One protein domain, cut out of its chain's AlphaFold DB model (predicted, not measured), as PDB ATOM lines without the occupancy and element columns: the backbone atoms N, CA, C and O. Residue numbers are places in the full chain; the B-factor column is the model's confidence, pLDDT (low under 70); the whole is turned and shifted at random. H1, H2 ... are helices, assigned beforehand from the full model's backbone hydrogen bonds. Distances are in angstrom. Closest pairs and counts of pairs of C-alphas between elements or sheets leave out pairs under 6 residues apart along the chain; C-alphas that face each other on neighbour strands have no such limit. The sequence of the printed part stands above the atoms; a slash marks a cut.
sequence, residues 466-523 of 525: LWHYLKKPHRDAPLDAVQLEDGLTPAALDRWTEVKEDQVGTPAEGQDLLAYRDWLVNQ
ATOM      1  N   LEU A 466     167.156 127.599 211.623       73.31
ATOM      2  CA  LEU A 466     167.879 128.869 211.578       73.31
ATOM      3  C   LEU A 466     169.016 128.812 210.557       73.31
ATOM      4  O   LEU A 466     169.160 129.706 209.732       73.31
ATOM      5  N   TRP A 467     169.800 127.735 210.569       76.75
ATOM      6  CA  TRP A 467     170.918 127.586 209.635       76.75
ATOM      7  C   TRP A 467     170.440 127.445 208.197       76.75
ATOM      8  O   TRP A 467     171.026 128.047 207.306       76.75
ATOM      9  N   HIS A 468     169.372 126.683 207.965       71.06
ATOM     10  CA  HIS A 468     168.769 126.554 206.642       71.06
ATOM     11  C   HIS A 468     168.269 127.894 206.107       71.06
ATOM     12  O   HIS A 468     168.494 128.210 204.940       71.06
ATOM     13  N   TYR A 469     167.622 128.686 206.967       72.69
ATOM     14  CA  TYR A 469     167.157 130.018 206.611       72.69
ATOM     15  C   TYR A 469     168.328 130.942 206.240       72.69
ATOM     16  O   TYR A 469     168.301 131.550 205.177       72.69
ATOM     17  N   LEU A 470     169.377 130.977 207.070       70.38
ATOM     18  CA  LEU A 470     170.525 131.879 206.922       70.38
ATOM     19  C   LEU A 470     171.533 131.467 205.833       70.38
ATOM     20  O   LEU A 470     172.193 132.334 205.262       70.38
ATOM     21  N   LYS A 471     171.693 130.162 205.559       66.69
ATOM     22  CA  LYS A 471     172.580 129.643 204.495       66.69
ATOM     23  C   LYS A 471     171.952 129.742 203.108       66.69
ATOM     24  O   LYS A 471     172.676 129.683 202.112       66.69
ATOM     25  N   LYS A 472     170.624 129.860 203.008       59.84
ATOM     26  CA  LYS A 472     169.999 130.164 201.723       59.84
ATOM     27  C   LYS A 472     170.476 131.543 201.274       59.84
ATOM     28  O   LYS A 472     170.423 132.479 202.068       59.84
ATOM     29  N   PRO A 473     170.934 131.698 200.023       49.31
ATOM     30  CA  PRO A 473     171.272 133.016 199.528       49.31
ATOM     31  C   PRO A 473     170.004 133.878 199.580       49.31
ATOM     32  O   PRO A 473     169.040 133.610 198.869       49.31
ATOM     33  N   HIS A 474     169.997 134.899 200.440       51.62
ATOM     34  CA  HIS A 474     169.084 136.040 200.335       51.62
ATOM     35  C   HIS A 474     169.532 136.814 199.097       51.62
ATOM     36  O   HIS A 474     170.338 137.733 199.199       51.62
ATOM     37  N   ARG A 475     169.202 136.276 197.918       39.97
ATOM     38  CA  ARG A 475     170.156 136.280 196.808       39.97
ATOM     39  C   ARG A 475     170.454 137.663 196.238       39.97
ATOM     40  O   ARG A 475     171.521 137.791 195.657       39.97
ATOM     41  N   ASP A 476     169.648 138.694 196.504       37.12
ATOM     42  CA  ASP A 476     169.837 139.999 195.855       37.12
ATOM     43  C   ASP A 476     169.535 141.245 196.720       37.12
ATOM     44  O   ASP A 476     169.554 142.360 196.203       37.12
ATOM     45  N   ALA A 477     169.345 141.114 198.042       43.12
ATOM     46  CA  ALA A 477     169.189 142.272 198.936       43.12
ATOM     47  C   ALA A 477     170.163 142.195 200.126       43.12
ATOM     48  O   ALA A 477     170.121 141.215 200.879       43.12
ATOM     49  N   PRO A 478     171.035 143.200 200.346       54.94
ATOM     50  CA  PRO A 478     171.800 143.298 201.581       54.94
ATOM     51  C   PRO A 478     170.835 143.644 202.719       54.94
ATOM     52  O   PRO A 478     170.633 144.811 203.039       54.94
ATOM     53  N   LEU A 479     170.200 142.619 203.287       61.28
ATOM     54  CA  LEU A 479     169.345 142.765 204.459       61.28
ATOM     55  C   LEU A 479     170.209 143.154 205.655       61.28
ATOM     56  O   LEU A 479     171.252 142.534 205.885       61.28
ATOM     57  N   ASP A 480     169.776 144.160 206.409       72.19
ATOM     58  CA  ASP A 480     170.368 144.459 207.708       72.19
ATOM     59  C   ASP A 480     169.935 143.430 208.779       72.19
ATOM     60  O   ASP A 480     169.119 142.538 208.528       72.19
ATOM     61  N   ALA A 481     170.505 143.510 209.984       72.50
ATOM     62  CA  ALA A 481     170.233 142.539 211.045       72.50
ATOM     63  C   ALA A 481     168.765 142.531 211.491       72.50
ATOM     64  O   ALA A 481     168.235 141.468 211.807       72.50
ATOM     65  N   VAL A 482     168.110 143.694 211.476       74.00
ATOM     66  CA  VAL A 482     166.702 143.839 211.862       74.00
ATOM     67  C   VAL A 482     165.815 143.224 210.788       74.00
ATOM     68  O   VAL A 482     164.938 142.426 211.092       74.00
ATOM     69  N   GLN A 483     166.101 143.515 209.520       67.88
ATOM     70  CA  GLN A 483     165.389 142.951 208.378       67.88
ATOM     71  C   GLN A 483     165.534 141.426 208.287       67.88
ATOM     72  O   GLN A 483     164.588 140.743 207.894       67.88
ATOM     73  N   LEU A 484     166.694 140.879 208.662       70.38
ATOM     74  CA  LEU A 484     166.891 139.431 208.765       70.38
ATOM     75  C   LEU A 484     166.098 138.824 209.922       70.38
ATOM     76  O   LEU A 484     165.499 137.769 209.738       70.38
ATOM     77  N   GLU A 485     166.090 139.469 211.091       72.44
ATOM     78  CA  GLU A 485     165.424 138.962 212.298       72.44
ATOM     79  C   GLU A 485     163.899 139.001 212.139       72.44
ATOM     80  O   GLU A 485     163.217 138.018 212.429       72.44
ATOM     81  N   ASP A 486     163.372 140.083 211.561       65.62
ATOM     82  CA  ASP A 486     161.960 140.221 211.188       65.62
ATOM     83  C   ASP A 486     161.544 139.277 210.050       65.62
ATOM     84  O   ASP A 486     160.356 139.002 209.864       65.62
ATOM     85  N   GLY A 487     162.518 138.776 209.292       62.38
ATOM     86  CA  GLY A 487     162.322 137.814 208.220       62.38
ATOM     87  C   GLY A 487     162.363 136.352 208.659       62.38
ATOM     88  O   GLY A 487     162.175 135.505 207.791       62.38
ATOM     89  N   LEU A 488     162.639 136.021 209.930       64.06
ATOM     90  CA  LEU A 488     162.806 134.636 210.400       64.06
ATOM     91  C   LEU A 488     161.485 133.852 210.484       64.06
ATOM     92  O   LEU A 488     160.435 134.381 210.853       64.06
ATOM     93  N   THR A 489     161.536 132.537 210.189       63.47
ATOM     94  CA  THR A 489     160.371 131.655 210.435       63.47
ATOM     95  C   THR A 489     160.148 131.634 211.944       63.47
ATOM     96  O   THR A 489     161.142 131.728 212.660       63.47
ATOM     97  N   PRO A 490     158.932 131.405 212.467       62.50
ATOM     98  CA  PRO A 490     158.756 131.225 213.909       62.50
ATOM     99  C   PRO A 490     159.751 130.214 214.511       62.50
ATOM    100  O   PRO A 490     160.424 130.526 215.478       62.50
ATOM    101  N   ALA A 491     159.982 129.071 213.851       65.06
ATOM    102  CA  ALA A 491     160.952 128.069 214.309       65.06
ATOM    103  C   ALA A 491     162.427 128.519 214.212       65.06
ATOM    104  O   ALA A 491     163.265 128.098 215.006       65.06
ATOM    105  N   ALA A 492     162.770 129.348 213.225       72.25
ATOM    106  CA  ALA A 492     164.108 129.921 213.089       72.25
ATOM    107  C   ALA A 492     164.325 131.063 214.088       72.25
ATOM    108  O   ALA A 492     165.429 131.201 214.597       72.25
ATOM    109  N   LEU A 493     163.282 131.835 214.393       76.56
ATOM    110  CA  LEU A 493     163.272 132.881 215.407       76.56
ATOM    111  C   LEU A 493     163.397 132.286 216.808       76.56
ATOM    112  O   LEU A 493     164.230 132.748 217.577       76.56
ATOM    113  N   ASP A 494     162.650 131.223 217.112       75.44
ATOM    114  CA  ASP A 494     162.787 130.478 218.367       75.44
ATOM    115  C   ASP A 494     164.231 129.981 218.517       75.44
ATOM    116  O   ASP A 494     164.900 130.267 219.511       75.44
ATOM    117  N   ARG A 495     164.776 129.346 217.469       80.12
ATOM    118  CA  ARG A 495     166.162 128.862 217.484       80.12
ATOM    119  C   ARG A 495     167.192 129.995 217.561       80.12
ATOM    120  O   ARG A 495     168.245 129.813 218.164       80.12
ATOM    121  N   TRP A 496     166.922 131.149 216.954       85.00
ATOM    122  CA  TRP A 496     167.768 132.340 217.066       85.00
ATOM    123  C   TRP A 496     167.751 132.917 218.479       85.00
ATOM    124  O   TRP A 496     168.803 133.268 219.001       85.00
ATOM    125  N   THR A 497     166.583 132.947 219.114       84.56
ATOM    126  CA  THR A 497     166.419 133.397 220.500       84.56
ATOM    127  C   THR A 497     167.227 132.515 221.446       84.56
ATOM    128  O   THR A 497     167.998 133.045 222.240       84.56
ATOM    129  N   GLU A 498     167.157 131.189 221.290       85.62
ATOM    130  CA  GLU A 498     167.993 130.244 222.047       85.62
ATOM    131  C   GLU A 498     169.493 130.510 221.839       85.62
ATOM    132  O   GLU A 498     170.252 130.624 222.796       85.62
ATOM    133  N   VAL A 499     169.931 130.674 220.583       85.12
ATOM    134  CA  VAL A 499     171.338 130.970 220.261       85.12
ATOM    135  C   VAL A 499     171.794 132.296 220.876       85.12
ATOM    136  O   VAL A 499     172.930 132.398 221.331       85.12
ATOM    137  N   LYS A 500     170.930 133.313 220.889       84.44
ATOM    138  CA  LYS A 500     171.210 134.640 221.451       84.44
ATOM    139  C   LYS A 500     171.298 134.600 222.977       84.44
ATOM    140  O   LYS A 500     172.148 135.272 223.553       84.44
ATOM    141  N   GLU A 501     170.464 133.797 223.631       85.06
ATOM    142  CA  GLU A 501     170.534 133.549 225.075       85.06
ATOM    143  C   GLU A 501     171.814 132.789 225.460       85.06
ATOM    144  O   GLU A 501     172.483 133.160 226.425       85.06
ATOM    145  N   ASP A 502     172.226 131.805 224.656       82.69
ATOM    146  CA  ASP A 502     173.460 131.032 224.864       82.69
ATOM    147  C   ASP A 502     174.749 131.863 224.676       82.69
ATOM    148  O   ASP A 502     175.829 131.456 225.112       82.69
ATOM    149  N   GLN A 503     174.667 133.037 224.039       77.81
ATOM    150  CA  GLN A 503     175.807 133.947 223.872       77.81
ATOM    151  C   GLN A 503     176.132 134.753 225.137       77.81
ATOM    152  O   GLN A 503     177.224 135.323 225.210       77.81
ATOM    153  N   VAL A 504     175.231 134.820 226.121       79.69
ATOM    154  CA  VAL A 504     175.410 135.634 227.333       79.69
ATOM    155  C   VAL A 504     176.653 135.180 228.110       79.69
ATOM    156  O   VAL A 504     176.789 134.014 228.477       79.69
ATOM    157  N   GLY A 505     177.584 136.102 228.375       70.44
ATOM    158  CA  GLY A 505     178.854 135.825 229.046       70.44
ATOM    159  C   GLY A 505     179.959 135.266 228.139       70.44
ATOM    160  O   GLY A 505     181.036 134.924 228.635       70.44
ATOM    161  N   THR A 506     179.730 135.172 226.825       73.75
ATOM    162  CA  THR A 506     180.736 134.747 225.838       73.75
ATOM    163  C   THR A 506     181.330 135.951 225.086       73.75
ATOM    164  O   THR A 506     180.716 137.011 225.031       73.75
ATOM    165  N   PRO A 507     182.495 135.820 224.421       69.69
ATOM    166  CA  PRO A 507     183.019 136.876 223.543       69.69
ATOM    167  C   PRO A 507     182.116 137.227 222.345       69.69
ATOM    168  O   PRO A 507     182.379 138.217 221.665       69.69
ATOM    169  N   ALA A 508     181.101 136.404 222.059       67.38
ATOM    170  CA  ALA A 508     180.096 136.643 221.028       67.38
ATOM    171  C   ALA A 508     178.841 137.358 221.571       67.38
ATOM    172  O   ALA A 508     177.915 137.615 220.809       67.38
ATOM    173  N   GLU A 509     178.800 137.692 222.867       77.62
ATOM    174  CA  GLU A 509     177.691 138.420 223.487       77.62
ATOM    175  C   GLU A 509     177.438 139.760 222.777       77.62
ATOM    176  O   GLU A 509     178.345 140.574 222.592       77.62
ATOM    177  N   GLY A 510     176.184 139.986 222.378       73.50
ATOM    178  CA  GLY A 510     175.767 141.202 221.679       73.50
ATOM    179  C   GLY A 510     175.998 141.190 220.165       73.50
ATOM    180  O   GLY A 510     175.743 142.209 219.524       73.50
ATOM    181  N   GLN A 511     176.451 140.073 219.584       80.25
ATOM    182  CA  GLN A 511     176.468 139.906 218.131       80.25
ATOM    183  C   GLN A 511     175.046 139.756 217.582       80.25
ATOM    184  O   GLN A 511     174.187 139.102 218.174       80.25
ATOM    185  N   ASP A 512     174.794 140.389 216.441       82.94
ATOM    186  CA  ASP A 512     173.498 140.363 215.781       82.94
ATOM    187  C   ASP A 512     173.378 139.194 214.786       82.94
ATOM    188  O   ASP A 512     174.314 138.423 214.545       82.94
ATOM    189  N   LEU A 513     172.184 139.037 214.216       78.88
ATOM    190  CA  LEU A 513     171.870 137.936 213.306       78.88
ATOM    191  C   LEU A 513     172.722 137.970 212.027       78.88
ATOM    192  O   LEU A 513     173.018 136.922 211.452       78.88
ATOM    193  N   LEU A 514     173.157 139.163 211.608       79.75
ATOM    194  CA  LEU A 514     174.075 139.343 210.488       79.75
ATOM    195  C   LEU A 514     175.457 138.779 210.793       79.75
ATOM    196  O   LEU A 514     175.968 137.971 210.020       79.75
ATOM    197  N   ALA A 515     176.039 139.160 211.930       79.81
ATOM    198  CA  ALA A 515     177.332 138.644 212.362       79.81
ATOM    199  C   ALA A 515     177.297 137.115 212.523       79.81
ATOM    200  O   ALA A 515     178.239 136.422 212.127       79.81
ATOM    201  N   TYR A 516     176.186 136.572 213.031       80.44
ATOM    202  CA  TYR A 516     175.983 135.130 213.140       80.44
ATOM    203  C   TYR A 516     175.878 134.433 211.774       80.44
ATOM    204  O   TYR A 516     176.495 133.385 211.565       80.44
ATOM    205  N   ARG A 517     175.147 135.019 210.816       76.75
ATOM    206  CA  ARG A 517     175.079 134.527 209.431       76.75
ATOM    207  C   ARG A 517     176.458 134.524 208.779       76.75
ATOM    208  O   ARG A 517     176.848 133.524 208.184       76.75
ATOM    209  N   ASP A 518     177.197 135.618 208.899       76.31
ATOM    210  CA  ASP A 518     178.514 135.753 208.282       76.31
ATOM    211  C   ASP A 518     179.515 134.769 208.912       76.31
ATOM    212  O   ASP A 518     180.326 134.170 208.205       76.31
ATOM    213  N   TRP A 519     179.421 134.511 210.222       78.50
ATOM    214  CA  TRP A 519     180.154 133.420 210.865       78.50
ATOM    215  C   TRP A 519     179.768 132.056 210.274       78.50
ATOM    216  O   TRP A 519     180.655 131.311 209.864       78.50
ATOM    217  N   LEU A 520     178.472 131.746 210.153       70.69
ATOM    218  CA  LEU A 520     177.977 130.481 209.587       70.69
ATOM    219  C   LEU A 520     178.423 130.241 208.138       70.69
ATOM    220  O   LEU A 520     178.741 129.108 207.786       70.69
ATOM    221  N   VAL A 521     178.434 131.279 207.298       66.44
ATOM    222  CA  VAL A 521     178.855 131.190 205.887       66.44
ATOM    223  C   VAL A 521     180.360 130.933 205.769       66.44
ATOM    224  O   VAL A 521     180.794 130.227 204.863       66.44
ATOM    225  N   ASN A 522     181.159 131.456 206.702       65.69
ATOM    226  CA  ASN A 522     182.613 131.276 206.720       65.69
ATOM    227  C   ASN A 522     183.067 129.951 207.364       65.69
ATOM    228  O   ASN A 522     184.232 129.567 207.236       65.69
ATOM    229  N   GLN A 523     182.167 129.225 208.032       59.84
ATOM    230  CA  GLN A 523     182.391 127.844 208.452       59.84
ATOM    231  C   GLN A 523     182.132 126.934 207.238       59.84
ATOM    232  O   GLN A 523     180.990 126.558 206.983       59.84
TER     233      GLN A 523
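Overview. This is residues 466 to 523 of the 525 residues of an uncharacterized protein of Cryptococcus floricola (UniProt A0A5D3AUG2). Four helices make a small cluster in which they stand at steep angles rather than side by side: the long H3 packs on H1 with its residues 491 to 496, about perpendicular to it, and H4 packs on both H1 and H2, coming closest to H2 at Leu 514 and to H1 at Arg 517. Two loops, residues 472 to 480 and 503 to 512, swing out at opposite ends of the longest axis. The printed part has 58 residues with four named helices, in the order H1, H2, H3, H4, and no named strand; the class is all helix. It is compact, with a radius of gyration of the C-alphas of 11.0 A and spans of 35 by 24 by 19 A.

Arrangement. H1, residues 466 to 471, touches H3, residues 490 to 502, with residues 491 to 496 of H3 alone; the closest C-alphas, of Leu 466 and Ala 492, are 4.2 A apart, and the lines are about perpendicular at 82 degrees. H1 also touches H4, residues 513 to 522, at a steep tilt of 59 degrees, the same way, closest at the C-alphas of Leu 470 and Arg 517, 5.8 A. H2, residues 481 to 486, touches H4, about perpendicular at 73 degrees, with the C-alphas of Ala 481 and Leu 514 closest at 5.0 A. H2 and H3 are close but not clearly touching, 7.2 A between the C-alphas of Glu 485 and Leu 493. H1 and H2 are apart. In H1, H2, H3 and H4 every O i to N i+4 pair is within hydrogen-bond range.

Along the chain. H1 begins at C-alpha 466, (167.879, 128.869, 211.578), and is 8.5 A long; H2 is 8.6 A. H3 is 18.3 A long and H4 14.3 A, ending at C-alpha 522, (182.613, 131.276, 206.720).

Size, cuts and confidence. The C-alphas farthest apart, of Asp 476 and Gly 505, are 34.6 A apart. The printed part has no cut; the link from H2 to H3 is tight, the other two short. The mean pLDDT of the printed part is 70.8, and 21 residues are under 70, among them residues 471 to 479 and 486 to 491.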